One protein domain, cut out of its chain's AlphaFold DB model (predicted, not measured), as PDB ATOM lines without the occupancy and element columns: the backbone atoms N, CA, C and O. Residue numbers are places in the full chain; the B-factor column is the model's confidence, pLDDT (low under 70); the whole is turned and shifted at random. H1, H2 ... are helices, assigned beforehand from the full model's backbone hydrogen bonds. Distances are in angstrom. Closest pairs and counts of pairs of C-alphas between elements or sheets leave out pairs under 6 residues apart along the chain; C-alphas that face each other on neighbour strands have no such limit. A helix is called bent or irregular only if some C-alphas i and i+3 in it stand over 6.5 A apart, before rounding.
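Overview. This is residues 176 to 300 of the 510 residues of an uncharacterized protein of Caenimonas sp. HX-9-20 (UniProt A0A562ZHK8). One long helix, H6, has its first part among five shorter helices that make a loose body, and its residues 277 to 299 stick out of that body as a long arm. H3 crosses near the start of H6, with H2 near H3; H4 and H5, running opposite ways, lie on one side of the first part of H6, and H1 lies on another. The printed part has 125 residues, with six named helices in the order H1 to H6, no named strand, and the class all helix. The whole is loose and elongated, with a radius of gyration of the C-alphas of 18.0 A and spans of 58 by 36 by 34 A.

Along the chain. H1, residues 176 to 189, begins at C-alpha 176 at (-6.593, -7.599, 29.490) and is 19.5 A long. H2 follows at residues 191 to 200 and H3 at residues 208 to 220. H4, residues 224 to 240, begins at C-alpha 224 at (5.621, -12.503, 12.039) and is 24.2 A long. H5 is residues 247 to 258. H6, residues 263 to 299, is 51.1 A long and ends at C-alpha 299 at (-26.607, 20.023, 48.355). It has a kink of 32 degrees near residue 272; it is neither bent nor irregular, but only just: C-alphas 272 and 275 are 6.5 A apart.

Arrangement. H6 is the hub, touching H1, H3 and H4. H3 touches it with residues 214 to 219 alone, about perpendicular at 78 degrees; the closest C-alphas, of Ile 215 and Ala 264, are 5.4 A apart. H4 touches residues 265 to 269 of H6, at a steep tilt of 49 degrees, the same way, closest at the C-alphas of Val 230 and Val 265, 6.1 A. H1 and H6 only just touch, with 3 pairs of C-alphas within 8 A, closest at Ala 180 and Val 272, 7.1 A. H5 is close to H6 but not clearly touching, at a shallow tilt of 25 degrees, opposite ways; the closest C-alphas, of Ile 258 and Ala 266, are 5.1 A apart. H2 is close to H3 but not clearly touching, at a shallow tilt of 30 degrees, opposite ways, with C-alphas of Leu 198 and Gln 212 closest at 7.3 A. H1 and H4 are apart, as are H2 and H6. Every O i to N i+4 pair is within hydrogen-bond range in H1, H3, H4 and H5; in H2 it is 5 of 6 and in H6 29 of 33.

Size, cuts and confidence. The two C-alphas farthest apart, of Glu 225 and Ser 300, are 59.4 A apart. Residues 277 to 300 stand free; the body without them spans 40 by 35 by 24 A. The printed part has no cut and no long link. The mean pLDDT of the printed part is 71.7, and residues 176 to 210, 240 to 244 and 297 to 298 are under 70.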
ATOM      1  N   TYR A 176      -7.327  -8.365  30.497       42.78
ATOM      2  CA  TYR A 176      -6.593  -7.599  29.490       42.78
ATOM      3  C   TYR A 176      -6.186  -8.457  28.282       42.78
ATOM      4  O   TYR A 176      -6.021  -7.910  27.195       42.78
ATOM      5  N   ALA A 177      -6.059  -9.782  28.423       39.97
ATOM      6  CA  ALA A 177      -5.759 -10.670  27.296       39.97
ATOM      7  C   ALA A 177      -6.966 -10.811  26.350       39.97
ATOM      8  O   ALA A 177      -6.830 -10.654  25.136       39.97
ATOM      9  N   GLU A 178      -8.161 -11.035  26.907       44.88
ATOM     10  CA  GLU A 178      -9.402 -11.101  26.125       44.88
ATOM     11  C   GLU A 178      -9.792  -9.732  25.555       44.88
ATOM     12  O   GLU A 178     -10.166  -9.645  24.386       44.88
ATOM     13  N   GLN A 179      -9.629  -8.649  26.326       46.12
ATOM     14  CA  GLN A 179      -9.858  -7.292  25.821       46.12
ATOM     15  C   GLN A 179      -8.858  -6.904  24.728       46.12
ATOM     16  O   GLN A 179      -9.282  -6.339  23.726       46.12
ATOM     17  N   ALA A 180      -7.566  -7.236  24.848       42.19
ATOM     18  CA  ALA A 180      -6.594  -6.971  23.786       42.19
ATOM     19  C   ALA A 180      -6.928  -7.737  22.496       42.19
ATOM     20  O   ALA A 180      -6.827  -7.166  21.413       42.19
ATOM     21  N   LYS A 181      -7.388  -8.993  22.603       46.84
ATOM     22  CA  LYS A 181      -7.848  -9.777  21.449       46.84
ATOM     23  C   LYS A 181      -9.107  -9.171  20.818       46.84
ATOM     24  O   LYS A 181      -9.102  -8.876  19.629       46.84
ATOM     25  N   SER A 182     -10.130  -8.884  21.625       49.81
ATOM     26  CA  SER A 182     -11.361  -8.224  21.169       49.81
ATOM     27  C   SER A 182     -11.098  -6.838  20.569       49.81
ATOM     28  O   SER A 182     -11.809  -6.436  19.647       49.81
ATOM     29  N   LEU A 183     -10.097  -6.106  21.067       47.12
ATOM     30  CA  LEU A 183      -9.659  -4.839  20.492       47.12
ATOM     31  C   LEU A 183      -8.969  -5.059  19.144       47.12
ATOM     32  O   LEU A 183      -9.331  -4.363  18.203       47.12
ATOM     33  N   LEU A 184      -8.069  -6.041  19.006       47.06
ATOM     34  CA  LEU A 184      -7.449  -6.405  17.724       47.06
ATOM     35  C   LEU A 184      -8.504  -6.771  16.665       47.06
ATOM     36  O   LEU A 184      -8.495  -6.223  15.560       47.06
ATOM     37  N   ASP A 185      -9.461  -7.620  17.042       51.19
ATOM     38  CA  ASP A 185     -10.591  -8.001  16.196       51.19
ATOM     39  C   ASP A 185     -11.404  -6.750  15.802       51.19
ATOM     40  O   ASP A 185     -11.701  -6.541  14.623       51.19
ATOM     41  N   SER A 186     -11.674  -5.839  16.749       47.69
ATOM     42  CA  SER A 186     -12.367  -4.571  16.465       47.69
ATOM     43  C   SER A 186     -11.563  -3.599  15.589       47.69
ATOM     44  O   SER A 186     -12.160  -2.888  14.785       47.69
ATOM     45  N   VAL A 187     -10.228  -3.579  15.688       47.34
ATOM     46  CA  VAL A 187      -9.335  -2.731  14.874       47.34
ATOM     47  C   VAL A 187      -9.363  -3.175  13.414       47.34
ATOM     48  O   VAL A 187      -9.419  -2.318  12.530       47.34
ATOM     49  N   SER A 188      -9.434  -4.486  13.149       50.38
ATOM     50  CA  SER A 188      -9.612  -5.007  11.785       50.38
ATOM     51  C   SER A 188     -10.913  -4.489  11.143       50.38
ATOM     52  O   SER A 188     -10.912  -4.003  10.006       50.38
ATOM     53  N   VAL A 189     -12.008  -4.472  11.916       49.66
ATOM     54  CA  VAL A 189     -13.330  -3.967  11.506       49.66
ATOM     55  C   VAL A 189     -13.358  -2.433  11.406       49.66
ATOM     56  O   VAL A 189     -13.999  -1.883  10.514       49.66
ATOM     57  N   GLN A 190     -12.643  -1.719  12.280       49.72
ATOM     58  CA  GLN A 190     -12.622  -0.250  12.351       49.72
ATOM     59  C   GLN A 190     -11.533   0.418  11.496       49.72
ATOM     60  O   GLN A 190     -11.294   1.619  11.637       49.72
ATOM     61  N   SER A 191     -10.897  -0.303  10.570       51.16
ATOM     62  CA  SER A 191      -9.848   0.228   9.679       51.16
ATOM     63  C   SER A 191     -10.225   1.544   8.965       51.16
ATOM     64  O   SER A 191      -9.368   2.408   8.771       51.16
ATOM     65  N   ALA A 192     -11.508   1.764   8.655       51.31
ATOM     66  CA  ALA A 192     -12.017   3.028   8.112       51.31
ATOM     67  C   ALA A 192     -11.933   4.218   9.096       51.31
ATOM     68  O   ALA A 192     -11.626   5.331   8.675       51.31
ATOM     69  N   ALA A 193     -12.155   4.005  10.397       54.62
ATOM     70  CA  ALA A 193     -12.025   5.048  11.417       54.62
ATOM     71  C   ALA A 193     -10.547   5.384  11.681       54.62
ATOM     72  O   ALA A 193     -10.167   6.557  11.697       54.62
ATOM     73  N   TYR A 194      -9.689   4.362  11.783       54.62
ATOM     74  CA  TYR A 194      -8.241   4.554  11.923       54.62
ATOM     75  C   TYR A 194      -7.618   5.268  10.717       54.62
ATOM     76  O   TYR A 194      -6.670   6.030  10.896       54.62
ATOM     77  N   LYS A 195      -8.179   5.114   9.510       56.81
ATOM     78  CA  LYS A 195      -7.754   5.864   8.320       56.81
ATOM     79  C   LYS A 195      -7.891   7.384   8.485       56.81
ATOM     80  O   LYS A 195      -7.005   8.100   8.033       56.81
ATOM     81  N   HIS A 196      -8.945   7.873   9.142       54.19
ATOM     82  CA  HIS A 196      -9.097   9.306   9.426       54.19
ATOM     83  C   HIS A 196      -8.118   9.774  10.509       54.19
ATOM     84  O   HIS A 196      -7.429  10.770  10.321       54.19
ATOM     85  N   VAL A 197      -7.941   8.994  11.581       53.88
ATOM     86  CA  VAL A 197      -6.935   9.287  12.621       53.88
ATOM     87  C   VAL A 197      -5.509   9.331  12.035       53.88
ATOM     88  O   VAL A 197      -4.715  10.192  12.403       53.88
ATOM     89  N   LEU A 198      -5.191   8.467  11.064       54.84
ATOM     90  CA  LEU A 198      -3.930   8.482  10.304       54.84
ATOM     91  C   LEU A 198      -3.802   9.650   9.310       54.84
ATOM     92  O   LEU A 198      -2.694   9.938   8.858       54.84
ATOM     93  N   GLN A 199      -4.899  10.307   8.937       57.59
ATOM     94  CA  GLN A 199      -4.875  11.536   8.137       57.59
ATOM     95  C   GLN A 199      -4.680  12.774   9.022       57.59
ATOM     96  O   GLN A 199      -3.943  13.671   8.628       57.59
ATOM     97  N   ASP A 200      -5.252  12.784  10.228       53.06
ATOM     98  CA  ASP A 200      -5.131  13.894  11.184       53.06
ATOM     99  C   ASP A 200      -3.781  13.914  11.933       53.06
ATOM    100  O   ASP A 200      -3.288  14.982  12.295       53.06
ATOM    101  N   LEU A 201      -3.168  12.747  12.184       48.09
ATOM    102  CA  LEU A 201      -1.908  12.633  12.941       48.09
ATOM    103  C   LEU A 201      -0.628  12.781  12.100       48.09
ATOM    104  O   LEU A 201       0.452  12.924  12.677       48.09
ATOM    105  N   LEU A 202      -0.710  12.721  10.767       54.84
ATOM    106  CA  LEU A 202       0.460  12.774   9.882       54.84
ATOM    107  C   LEU A 202       0.539  14.126   9.153       54.84
ATOM    108  O   LEU A 202      -0.454  14.557   8.570       54.84
ATOM    109  N   PRO A 203       1.704  14.804   9.142       48.59
ATOM    110  CA  PRO A 203       1.814  16.133   8.555       48.59
ATOM    111  C   PRO A 203       1.570  16.105   7.032       48.59
ATOM    112  O   PRO A 203       2.144  15.264   6.328       48.59
ATOM    113  N   PRO A 204       0.762  17.032   6.486       45.84
ATOM    114  CA  PRO A 204       0.473  17.079   5.058       45.84
ATOM    115  C   PRO A 204       1.691  17.582   4.269       45.84
ATOM    116  O   PRO A 204       1.918  18.785   4.160       45.84
ATOM    117  N   GLY A 205       2.474  16.660   3.697       52.81
ATOM    118  CA  GLY A 205       3.538  17.011   2.745       52.81
ATOM    119  C   GLY A 205       4.593  15.940   2.442       52.81
ATOM    120  O   GLY A 205       5.216  16.009   1.387       52.81
ATOM    121  N   SER A 206       4.805  14.944   3.311       49.03
ATOM    122  CA  SER A 206       5.963  14.033   3.209       49.03
ATOM    123  C   SER A 206       5.586  12.549   3.163       49.03
ATOM    124  O   SER A 206       5.137  12.001   4.166       49.03
ATOM    125  N   ALA A 207       5.821  11.887   2.021       50.00
ATOM    126  CA  ALA A 207       5.760  10.424   1.821       50.00
ATOM    127  C   ALA A 207       4.454   9.696   2.240       50.00
ATOM    128  O   ALA A 207       4.393   8.463   2.220       50.00
ATOM    129  N   THR A 208       3.396  10.434   2.589       64.50
ATOM    130  CA  THR A 208       2.272   9.921   3.389       64.50
ATOM    131  C   THR A 208       1.497   8.785   2.744       64.50
ATOM    132  O   THR A 208       1.010   7.942   3.482       64.50
ATOM    133  N   ARG A 209       1.392   8.695   1.411       67.44
ATOM    134  CA  ARG A 209       0.601   7.628   0.776       67.44
ATOM    135  C   ARG A 209       1.234   6.243   0.928       67.44
ATOM    136  O   ARG A 209       0.605   5.375   1.516       67.44
ATOM    137  N   ALA A 210       2.478   6.056   0.485       68.62
ATOM    138  CA  ALA A 210       3.184   4.776   0.633       68.62
ATOM    139  C   ALA A 210       3.396   4.400   2.113       68.62
ATOM    140  O   ALA A 210       3.407   3.227   2.474       68.62
ATOM    141  N   TYR A 211       3.522   5.403   2.984       70.12
ATOM    142  CA  TYR A 211       3.618   5.240   4.432       70.12
ATOM    143  C   TYR A 211       2.276   4.822   5.075       70.12
ATOM    144  O   TYR A 211       2.240   3.882   5.864       70.12
ATOM    145  N   GLN A 212       1.156   5.453   4.701       72.00
ATOM    146  CA  GLN A 212      -0.191   5.037   5.118       72.00
ATOM    147  C   GLN A 212      -0.539   3.656   4.557       72.00
ATOM    148  O   GLN A 212      -1.130   2.856   5.268       72.00
ATOM    149  N   GLU A 213      -0.149   3.348   3.319       79.38
ATOM    150  CA  GLU A 213      -0.324   2.026   2.712       79.38
ATOM    151  C   GLU A 213       0.530   0.966   3.438       79.38
ATOM    152  O   GLU A 213       0.005  -0.102   3.734       79.38
ATOM    153  N   ARG A 214       1.765   1.278   3.871       74.00
ATOM    154  CA  ARG A 214       2.549   0.411   4.778       74.00
ATOM    155  C   ARG A 214       1.867   0.180   6.128       74.00
ATOM    156  O   ARG A 214       1.787  -0.965   6.555       74.00
ATOM    157  N   ILE A 215       1.354   1.222   6.791       74.38
ATOM    158  CA  ILE A 215       0.650   1.069   8.081       74.38
ATOM    159  C   ILE A 215      -0.656   0.279   7.904       74.38
ATOM    160  O   ILE A 215      -0.961  -0.593   8.712       74.38
ATOM    161  N   LEU A 216      -1.422   0.544   6.845       77.31
ATOM    162  CA  LEU A 216      -2.668  -0.171   6.557       77.31
ATOM    163  C   LEU A 216      -2.422  -1.634   6.177       77.31
ATOM    164  O   LEU A 216      -3.235  -2.479   6.542       77.31
ATOM    165  N   GLU A 217      -1.320  -1.951   5.498       80.38
ATOM    166  CA  GLU A 217      -0.972  -3.340   5.198       80.38
ATOM    167  C   GLU A 217      -0.409  -4.060   6.431       80.38
ATOM    168  O   GLU A 217      -0.853  -5.158   6.739       80.38
ATOM    169  N   ALA A 218       0.414  -3.393   7.248       74.69
ATOM    170  CA  ALA A 218       0.819  -3.884   8.568       74.69
ATOM    171  C   ALA A 218      -0.370  -4.146   9.521       74.69
ATOM    172  O   ALA A 218      -0.289  -5.022  10.377       74.69
ATOM    173  N   LEU A 219      -1.488  -3.424   9.367       74.94
ATOM    174  CA  LEU A 219      -2.740  -3.662  10.101       74.94
ATOM    175  C   LEU A 219      -3.594  -4.803   9.516       74.94
ATOM    176  O   LEU A 219      -4.404  -5.380  10.240       74.94
ATOM    177  N   ARG A 220      -3.448  -5.122   8.225       80.81
ATOM    178  CA  ARG A 220      -4.186  -6.200   7.533       80.81
ATOM    179  C   ARG A 220      -3.487  -7.549   7.635       80.81
ATOM    180  O   ARG A 220      -4.130  -8.561   7.890       80.81
ATOM    181  N   SER A 221      -2.182  -7.547   7.399       81.06
ATOM    182  CA  SER A 221      -1.315  -8.716   7.337       81.06
ATOM    183  C   SER A 221      -0.030  -8.474   8.154       81.06
ATOM    184  O   SER A 221       1.071  -8.513   7.605       81.06
ATOM    185  N   PRO A 222      -0.132  -8.218   9.481       77.88
ATOM    186  CA  PRO A 222       1.042  -8.015  10.332       77.88
ATOM    187  C   PRO A 222       1.996  -9.205  10.201       77.88
ATOM    188  O   PRO A 222       1.629 -10.337  10.536       77.88
ATOM    189  N   SER A 223       3.208  -8.950   9.702       84.62
ATOM    190  CA  SER A 223       4.215  -9.990   9.496       84.62
ATOM    191  C   SER A 223       4.643 -10.600  10.833       84.62
ATOM    192  O   SER A 223       4.593  -9.947  11.876       84.62
ATOM    193  N   GLU A 224       5.091 -11.857  10.824       86.44
ATOM    194  CA  GLU A 224       5.621 -12.503  12.039       86.44
ATOM    195  C   GLU A 224       6.856 -11.777  12.599       86.44
ATOM    196  O   GLU A 224       7.130 -11.842  13.794       86.44
ATOM    197  N   GLU A 225       7.568 -11.043  11.745       84.19
ATOM    198  CA  GLU A 225       8.661 -10.143  12.108       84.19
ATOM    199  C   GLU A 225       8.138  -8.914  12.871       84.19
ATOM    200  O   GLU A 225       8.510  -8.719  14.024       84.19
ATOM    201  N   LEU A 226       7.159  -8.184  12.318       79.31
ATOM    202  CA  LEU A 226       6.519  -7.043  12.986       79.31
ATOM    203  C   LEU A 226       5.852  -7.449  14.313       79.31
ATOM    204  O   LEU A 226       5.904  -6.710  15.293       79.31
ATOM    205  N   LYS A 227       5.239  -8.640  14.381       81.31
ATOM    206  CA  LYS A 227       4.676  -9.188  15.629       81.31
ATOM    207  C   LYS A 227       5.755  -9.398  16.694       81.31
ATOM    208  O   LYS A 227       5.516  -9.073  17.856       81.31
ATOM    209  N   ARG A 228       6.929  -9.913  16.309       86.25
ATOM    210  CA  ARG A 228       8.076 -10.082  17.215       86.25
ATOM    211  C   ARG A 228       8.635  -8.740  17.663       86.25
ATOM    212  O   ARG A 228       8.761  -8.549  18.865       86.25
ATOM    213  N   GLU A 229       8.858  -7.795  16.750       82.06
ATOM    214  CA  GLU A 229       9.293  -6.432  17.091       82.06
ATOM    215  C   GLU A 229       8.329  -5.754  18.074       82.06
ATOM    216  O   GLU A 229       8.757  -5.183  19.074       82.06
ATOM    217  N   VAL A 230       7.018  -5.871  17.847       78.50
ATOM    218  CA  VAL A 230       5.974  -5.346  18.742       78.50
ATOM    219  C   VAL A 230       5.995  -6.035  20.110       78.50
ATOM    220  O   VAL A 230       5.821  -5.365  21.130       78.50
ATOM    221  N   GLU A 231       6.214  -7.350  20.175       81.31
ATOM    222  CA  GLU A 231       6.264  -8.078  21.447       81.31
ATOM    223  C   GLU A 231       7.577  -7.841  22.217       81.31
ATOM    224  O   GLU A 231       7.562  -7.742  23.445       81.31
ATOM    225  N   GLU A 232       8.705  -7.686  21.525       84.38
ATOM    226  CA  GLU A 232       9.997  -7.315  22.109       84.38
ATOM    227  C   GLU A 232       9.995  -5.860  22.582       84.38
ATOM    228  O   GLU A 232      10.336  -5.605  23.738       84.38
ATOM    229  N   ALA A 233       9.488  -4.922  21.775       77.94
ATOM    230  CA  ALA A 233       9.246  -3.544  22.196       77.94
ATOM    231  C   ALA A 233       8.307  -3.495  23.411       77.94
ATOM    232  O   ALA A 233       8.595  -2.794  24.379       77.94
ATOM    233  N   ARG A 234       7.229  -4.293  23.432       79.38
ATOM    234  CA  ARG A 234       6.338  -4.419  24.597       79.38
ATOM    235  C   ARG A 234       7.080  -4.920  25.839       79.38
ATOM    236  O   ARG A 234       6.870  -4.358  26.910       79.38
ATOM    237  N   LYS A 235       7.937  -5.942  25.725       82.69
ATOM    238  CA  LYS A 235       8.747  -6.468  26.844       82.69
ATOM    239  C   LYS A 235       9.756  -5.429  27.347       82.69
ATOM    240  O   LYS A 235       9.830  -5.191  28.549       82.69
ATOM    241  N   GLN A 236      10.475  -4.773  26.439       79.06
ATOM    242  CA  GLN A 236      11.496  -3.771  26.759       79.06
ATOM    243  C   GLN A 236      10.893  -2.479  27.342       79.06
ATOM    244  O   GLN A 236      11.490  -1.838  28.205       79.06
ATOM    245  N   VAL A 237       9.698  -2.085  26.895       72.31
ATOM    246  CA  VAL A 237       8.940  -0.969  27.475       72.31
ATOM    247  C   VAL A 237       8.383  -1.355  28.846       72.31
ATOM    248  O   VAL A 237       8.591  -0.616  29.801       72.31
ATOM    249  N   ALA A 238       7.748  -2.525  28.987       75.50
ATOM    250  CA  ALA A 238       7.192  -2.970  30.268       75.50
ATOM    251  C   ALA A 238       8.261  -3.150  31.360       75.50
ATOM    252  O   ALA A 238       8.018  -2.779  32.506       75.50
ATOM    253  N   GLY A 239       9.443  -3.674  31.014       75.06
ATOM    254  CA  GLY A 239      10.557  -3.830  31.952       75.06
ATOM    255  C   GLY A 239      11.119  -2.495  32.449       75.06
ATOM    256  O   GLY A 239      11.337  -2.326  33.645       75.06
ATOM    257  N   GLU A 240      11.307  -1.517  31.561       67.81
ATOM    258  CA  GLU A 240      11.874  -0.214  31.941       67.81
ATOM    259  C   GLU A 240      10.845   0.742  32.568       67.81
ATOM    260  O   GLU A 240      11.211   1.544  33.426       67.81
ATOM    261  N   SER A 241       9.555   0.638  32.229       61.28
ATOM    262  CA  SER A 241       8.485   1.414  32.884       61.28
ATOM    263  C   SER A 241       8.275   1.060  34.365       61.28
ATOM    264  O   SER A 241       7.602   1.815  35.061       61.28
ATOM    265  N   MET A 242       8.860  -0.040  34.855       62.72
ATOM    266  CA  MET A 242       8.898  -0.404  36.280       62.72
ATOM    267  C   MET A 242      10.056   0.261  37.054       62.72
ATOM    268  O   MET A 242      10.153   0.088  38.266       62.72
ATOM    269  N   THR A 243      10.957   0.990  36.384       62.12
ATOM    270  CA  THR A 243      12.116   1.638  37.030       62.12
ATOM    271  C   THR A 243      11.765   2.994  37.645       62.12
ATOM    272  O   THR A 243      10.912   3.724  37.140       62.12
ATOM    273  N   GLU A 244      12.449   3.346  38.736       55.56
ATOM    274  CA  GLU A 244      12.097   4.469  39.614       55.56
ATOM    275  C   GLU A 244      11.935   5.824  38.887       55.56
ATOM    276  O   GLU A 244      12.690   6.194  37.975       55.56
ATOM    277  N   GLY A 245      10.914   6.582  39.294       77.75
ATOM    278  CA  GLY A 245      10.529   7.870  38.710       77.75
ATOM    279  C   GLY A 245       9.122   8.298  39.138       77.75
ATOM    280  O   GLY A 245       8.443   7.589  39.883       77.75
ATOM    281  N   THR A 246       8.667   9.463  38.676       82.69
ATOM    282  CA  THR A 246       7.247   9.847  38.769       82.69
ATOM    283  C   THR A 246       6.410   9.173  37.669       82.69
ATOM    284  O   THR A 246       6.968   8.727  36.661       82.69
ATOM    285  N   PRO A 247       5.069   9.110  37.803       75.62
ATOM    286  CA  PRO A 247       4.197   8.647  36.722       75.62
ATOM    287  C   PRO A 247       4.360   9.468  35.432       75.62
ATOM    288  O   PRO A 247       4.349   8.893  34.343       75.62
ATOM    289  N   GLU A 248       4.580  10.784  35.535       76.75
ATOM    290  CA  GLU A 248       4.939  11.618  34.386       76.75
ATOM    291  C   GLU A 248       6.290  11.227  33.769       76.75
ATOM    292  O   GLU A 248       6.365  11.118  32.546       76.75
ATOM    293  N   ASP A 249       7.336  10.956  34.560       81.00
ATOM    294  CA  ASP A 249       8.631  10.496  34.026       81.00
ATOM    295  C   ASP A 249       8.480   9.171  33.273       81.00
ATOM    296  O   ASP A 249       8.977   9.033  32.155       81.00
ATOM    297  N   ALA A 250       7.763   8.205  33.853       79.31
ATOM    298  CA  ALA A 250       7.500   6.913  33.226       79.31
ATOM    299  C   ALA A 250       6.740   7.072  31.896       79.31
ATOM    300  O   ALA A 250       7.093   6.435  30.902       79.31
ATOM    301  N   TRP A 251       5.752   7.974  31.842       80.00
ATOM    302  CA  TRP A 251       5.009   8.293  30.621       80.00
ATOM    303  C   TRP A 251       5.856   9.031  29.570       80.00
ATOM    304  O   TRP A 251       5.758   8.732  28.380       80.00
ATOM    305  N   GLN A 252       6.739   9.951  29.972       83.56
ATOM    306  CA  GLN A 252       7.652  10.620  29.038       83.56
ATOM    307  C   GLN A 252       8.722   9.659  28.499       83.56
ATOM    308  O   GLN A 252       8.994   9.683  27.301       83.56
ATOM    309  N   ARG A 253       9.272   8.757  29.333       82.94
ATOM    310  CA  ARG A 253      10.166   7.660  28.903       82.94
ATOM    311  C   ARG A 253       9.460   6.741  27.894       82.94
ATOM    312  O   ARG A 253      10.014   6.452  26.835       82.94
ATOM    313  N   PHE A 254       8.213   6.354  28.177       80.75
ATOM    314  CA  PHE A 254       7.352   5.562  27.288       80.75
ATOM    315  C   PHE A 254       7.128   6.251  25.928       80.75
ATOM    316  O   PHE A 254       7.372   5.653  24.879       80.75
ATOM    317  N   LEU A 255       6.741   7.533  25.922       82.81
ATOM    318  CA  LEU A 255       6.551   8.307  24.688       82.81
ATOM    319  C   LEU A 255       7.859   8.553  23.923       82.81
ATOM    320  O   LEU A 255       7.841   8.565  22.692       82.81
ATOM    321  N   ALA A 256       8.982   8.752  24.615       86.56
ATOM    322  CA  ALA A 256      10.294   8.893  23.989       86.56
ATOM    323  C   ALA A 256      10.711   7.598  23.276       86.56
ATOM    324  O   ALA A 256      11.126   7.658  22.120       86.56
ATOM    325  N   LYS A 257      10.508   6.433  23.910       84.94
ATOM    326  CA  LYS A 257      10.729   5.126  23.276       84.94
ATOM    327  C   LYS A 257       9.840   4.899  22.060       84.94
ATOM    328  O   LYS A 257      10.357   4.547  21.008       84.94
ATOM    329  N   ILE A 258       8.532   5.149  22.162       84.12
ATOM    330  CA  ILE A 258       7.613   4.976  21.023       84.12
ATOM    331  C   ILE A 258       8.018   5.855  19.829       84.12
ATOM    332  O   ILE A 258       7.909   5.413  18.694       84.12
ATOM    333  N   ARG A 259       8.551   7.061  20.062       84.38
ATOM    334  CA  ARG A 259       9.080   7.933  18.994       84.38
ATOM    335  C   ARG A 259      10.409   7.463  18.381       84.38
ATOM    336  O   ARG A 259      10.799   8.019  17.360       84.38
ATOM    337  N   GLY A 260      11.103   6.509  19.004       87.06
ATOM    338  CA  GLY A 260      12.350   5.913  18.511       87.06
ATOM    339  C   GLY A 260      12.190   4.540  17.844       87.06
ATOM    340  O   GLY A 260      13.168   4.019  17.316       87.06
ATOM    341  N   LEU A 261      10.989   3.950  17.871       88.81
ATOM    342  CA  LEU A 261      10.654   2.722  17.137       88.81
ATOM    343  C   LEU A 261      10.343   3.035  15.664       88.81
ATOM    344  O   LEU A 261      10.079   4.188  15.317       88.81
ATOM    345  N   ASP A 262      10.309   2.007  14.804       89.81
ATOM    346  CA  ASP A 262       9.752   2.172  13.455       89.81
ATOM    347  C   ASP A 262       8.321   2.741  13.547       89.81
ATOM    348  O   ASP A 262       7.543   2.299  14.403       89.81
ATOM    349  N   PRO A 263       7.925   3.709  12.701       83.50
ATOM    350  CA  PRO A 263       6.651   4.390  12.886       83.50
ATOM    351  C   PRO A 263       5.404   3.503  12.731       83.50
ATOM    352  O   PRO A 263       4.355   3.853  13.278       83.50
ATOM    353  N   ALA A 264       5.485   2.357  12.042       83.62
ATOM    354  CA  ALA A 264       4.397   1.381  12.007       83.62
ATOM    355  C   ALA A 264       4.275   0.631  13.345       83.62
ATOM    356  O   ALA A 264       3.171   0.528  13.883       83.62
ATOM    357  N   VAL A 265       5.400   0.198  13.932       85.00
ATOM    358  CA  VAL A 265       5.455  -0.381  15.291       85.00
ATOM    359  C   VAL A 265       4.958   0.634  16.325       85.00
ATOM    360  O   VAL A 265       4.133   0.303  17.176       85.00
ATOM    361  N   ALA A 266       5.401   1.890  16.219       85.44
ATOM    362  CA  ALA A 266       4.997   2.986  17.093       85.44
ATOM    363  C   ALA A 266       3.483   3.252  17.040       85.44
ATOM    364  O   ALA A 266       2.846   3.417  18.085       85.44
ATOM    365  N   PHE A 267       2.892   3.254  15.838       85.44
ATOM    366  CA  PHE A 267       1.445   3.386  15.663       85.44
ATOM    367  C   PHE A 267       0.694   2.178  16.237       85.44
ATOM    368  O   PHE A 267      -0.293   2.364  16.949       85.44
ATOM    369  N   LEU A 268       1.175   0.951  16.005       85.00
ATOM    370  CA  LEU A 268       0.544  -0.260  16.536       85.00
ATOM    371  C   LEU A 268       0.565  -0.287  18.077       85.00
ATOM    372  O   LEU A 268      -0.460  -0.578  18.697       85.00
ATOM    373  N   LEU A 269       1.683   0.101  18.704       84.31
ATOM    374  CA  LEU A 269       1.773   0.268  20.161       84.31
ATOM    375  C   LEU A 269       0.797   1.336  20.675       84.31
ATOM    376  O   LEU A 269       0.142   1.118  21.692       84.31
ATOM    377  N   MET A 270       0.655   2.463  19.970       84.50
ATOM    378  CA  MET A 270      -0.331   3.504  20.292       84.50
ATOM    379  C   MET A 270      -1.772   2.975  20.250       84.50
ATOM    380  O   MET A 270      -2.542   3.229  21.176       84.50
ATOM    381  N   VAL A 271      -2.132   2.207  19.216       85.94
ATOM    382  CA  VAL A 271      -3.481   1.632  19.051       85.94
ATOM    383  C   VAL A 271      -3.790   0.568  20.109       85.94
ATOM    384  O   VAL A 271      -4.925   0.494  20.571       85.94
ATOM    385  N   VAL A 272      -2.804  -0.225  20.542       82.00
ATOM    386  CA  VAL A 272      -3.004  -1.269  21.566       82.00
ATOM    387  C   VAL A 272      -2.947  -0.710  22.994       82.00
ATOM    388  O   VAL A 272      -3.779  -1.065  23.827       82.00
ATOM    389  N   VAL A 273      -1.985   0.165  23.307       83.12
ATOM    390  CA  VAL A 273      -1.750   0.651  24.682       83.12
ATOM    391  C   VAL A 273      -2.554   1.914  25.004       83.12
ATOM    392  O   VAL A 273      -2.966   2.094  26.150       83.12
ATOM    393  N   GLY A 274      -2.848   2.765  24.017       85.00
ATOM    394  CA  GLY A 274      -3.646   3.985  24.197       85.00
ATOM    395  C   GLY A 274      -5.021   3.737  24.840       85.00
ATOM    396  O   GLY A 274      -5.333   4.391  25.838       85.00
ATOM    397  N   PRO A 275      -5.827   2.767  24.357       85.31
ATOM    398  CA  PRO A 275      -7.100   2.400  24.981       85.31
ATOM    399  C   PRO A 275      -6.957   1.878  26.415       85.31
ATOM    400  O   PRO A 275      -7.797   2.191  27.256       85.31
ATOM    401  N   LEU A 276      -5.884   1.138  26.724       82.94
ATOM    402  CA  LEU A 276      -5.609   0.651  28.081       82.94
ATOM    403  C   LEU A 276      -5.275   1.810  29.033       82.94
ATOM    404  O   LEU A 276      -5.815   1.878  30.136       82.94
ATOM    405  N   PHE A 277      -4.456   2.767  28.586       80.81
ATOM    406  CA  PHE A 277      -4.132   3.971  29.355       80.81
ATOM    407  C   PHE A 277      -5.366   4.860  29.574       80.81
ATOM    408  O   PHE A 277      -5.609   5.327  30.686       80.81
ATOM    409  N   ALA A 278      -6.195   5.041  28.541       81.44
ATOM    410  CA  ALA A 278      -7.466   5.755  28.650       81.44
ATOM    411  C   ALA A 278      -8.448   5.044  29.601       81.44
ATOM    412  O   ALA A 278      -9.109   5.703  30.403       81.44
ATOM    413  N   GLY A 279      -8.508   3.709  29.562       86.00
ATOM    414  CA  GLY A 279      -9.293   2.890  30.489       86.00
ATOM    415  C   GLY A 279      -8.848   3.060  31.942       86.00
ATOM    416  O   GLY A 279      -9.685   3.311  32.808       86.00
ATOM    417  N   LEU A 280      -7.537   3.016  32.203       82.12
ATOM    418  CA  LEU A 280      -6.949   3.240  33.528       82.12
ATOM    419  C   LEU A 280      -7.258   4.651  34.061       82.12
ATOM    420  O   LEU A 280      -7.722   4.802  35.191       82.12
ATOM    421  N   VAL A 281      -7.079   5.683  33.231       82.75
ATOM    422  CA  VAL A 281      -7.413   7.075  33.581       82.75
ATOM    423  C   VAL A 281      -8.908   7.228  33.881       82.75
ATOM    424  O   VAL A 281      -9.275   7.820  34.898       82.75
ATOM    425  N   MET A 282      -9.791   6.647  33.063       82.88
ATOM    426  CA  MET A 282     -11.239   6.678  33.306       82.88
ATOM    427  C   MET A 282     -11.651   5.884  34.555       82.88
ATOM    428  O   MET A 282     -12.586   6.293  35.242       82.88
ATOM    429  N   ALA A 283     -10.951   4.798  34.896       83.44
ATOM    430  CA  ALA A 283     -11.187   4.033  36.121       83.44
ATOM    431  C   ALA A 283     -10.859   4.837  37.394       83.44
ATOM    432  O   ALA A 283     -11.544   4.669  38.401       83.44
ATOM    433  N   VAL A 284      -9.880   5.751  37.342       80.25
ATOM    434  CA  VAL A 284      -9.562   6.683  38.443       80.25
ATOM    435  C   VAL A 284     -10.490   7.905  38.441       80.25
ATOM    436  O   VAL A 284     -10.966   8.323  39.498       80.25
ATOM    437  N   ILE A 285     -10.799   8.474  37.270       84.38
ATOM    438  CA  ILE A 285     -11.648   9.674  37.162       84.38
ATOM    439  C   ILE A 285     -13.112   9.376  37.521       84.38
ATOM    440  O   ILE A 285     -13.728  10.180  38.218       84.38
ATOM    441  N   ASN A 286     -13.678   8.238  37.103       84.81
ATOM    442  CA  ASN A 286     -15.086   7.901  37.352       84.81
ATOM    443  C   ASN A 286     -15.508   7.945  38.839       84.81
ATOM    444  O   ASN A 286     -16.488   8.632  39.126       84.81
ATOM    445  N   PRO A 287     -14.829   7.282  39.802       84.69
ATOM    446  CA  PRO A 287     -15.222   7.335  41.215       84.69
ATOM    447  C   PRO A 287     -15.040   8.729  41.835       84.69
ATOM    448  O   PRO A 287     -15.841   9.130  42.680       84.69
ATOM    449  N   VAL A 288     -14.042   9.504  41.392       82.31
ATOM    450  CA  VAL A 288     -13.858  10.901  41.822       82.31
ATOM    451  C   VAL A 288     -15.008  11.770  41.300       82.31
ATOM    452  O   VAL A 288     -15.649  12.485  42.074       82.31
ATOM    453  N   ALA A 289     -15.329  11.668  40.009       80.12
ATOM    454  CA  ALA A 289     -16.438  12.382  39.387       80.12
ATOM    455  C   ALA A 289     -17.784  12.012  40.031       80.12
ATOM    456  O   ALA A 289     -18.551  12.902  40.387       80.12
ATOM    457  N   ASP A 290     -18.048  10.725  40.255       83.81
ATOM    458  CA  ASP A 290     -19.250  10.223  40.928       83.81
ATOM    459  C   ASP A 290     -19.363  10.724  42.379       83.81
ATOM    460  O   ASP A 290     -20.430  11.196  42.776       83.81
ATOM    461  N   HIS A 291     -18.269  10.738  43.154       85.19
ATOM    462  CA  HIS A 291     -18.253  11.352  44.487       85.19
ATOM    463  C   HIS A 291     -18.639  12.839  44.432       85.19
ATOM    464  O   HIS A 291     -19.511  13.289  45.183       85.19
ATOM    465  N   HIS A 292     -18.026  13.606  43.525       80.56
ATOM    466  CA  HIS A 292     -18.318  15.031  43.371       80.56
ATOM    467  C   HIS A 292     -19.756  15.286  42.891       80.56
ATOM    468  O   HIS A 292     -20.434  16.143  43.458       80.56
ATOM    469  N   ILE A 293     -20.257  14.511  41.924       75.94
ATOM    470  CA  ILE A 293     -21.638  14.580  41.421       75.94
ATOM    471  C   ILE A 293     -22.634  14.254  42.540       75.94
ATOM    472  O   ILE A 293     -23.579  15.015  42.756       75.94
ATOM    473  N   LYS A 294     -22.411  13.179  43.308       76.50
ATOM    474  CA  LYS A 294     -23.256  12.806  44.455       76.50
ATOM    475  C   LYS A 294     -23.288  13.901  45.519       76.50
ATOM    476  O   LYS A 294     -24.376  14.254  45.973       76.50
ATOM    477  N   LYS A 295     -22.134  14.487  45.856       76.31
ATOM    478  CA  LYS A 295     -22.026  15.608  46.803       76.31
ATOM    479  C   LYS A 295     -22.825  16.834  46.333       76.31
ATOM    480  O   LYS A 295     -23.650  17.358  47.079       76.31
ATOM    481  N   TRP A 296     -22.668  17.220  45.065       72.88
ATOM    482  CA  TRP A 296     -23.406  18.336  44.456       72.88
ATOM    483  C   TRP A 296     -24.924  18.082  44.397       72.88
ATOM    484  O   TRP A 296     -25.731  18.991  44.599       72.88
ATOM    485  N   LEU A 297     -25.335  16.830  44.169       68.88
ATOM    486  CA  LEU A 297     -26.741  16.421  44.191       68.88
ATOM    487  C   LEU A 297     -27.341  16.438  45.604       68.88
ATOM    488  O   LEU A 297     -28.510  16.814  45.741       68.88
ATOM    489  N   SER A 298     -26.583  16.093  46.653       68.06
ATOM    490  CA  SER A 298     -27.060  16.209  48.041       68.06
ATOM    491  C   SER A 298     -27.294  17.655  48.480       68.06
ATOM    492  O   SER A 298     -28.295  17.916  49.147       68.06
ATOM    493  N   ASP A 299     -26.452  18.595  48.042       71.62
ATOM    494  CA  ASP A 299     -26.607  20.023  48.355       71.62
ATOM    495  C   ASP A 299     -27.789  20.674  47.608       71.62
ATOM    496  O   ASP A 299     -28.276  21.740  47.998       71.62
ATOM    497  N   SER A 300     -28.308  20.023  46.558       70.50
ATOM    498  CA  SER A 300     -29.455  20.514  45.788       70.50
ATOM    499  C   SER A 300     -30.753  20.583  46.623       70.50
ATOM    500  O   SER A 300     -30.978  19.748  47.504       70.50
TER     501      SER A 300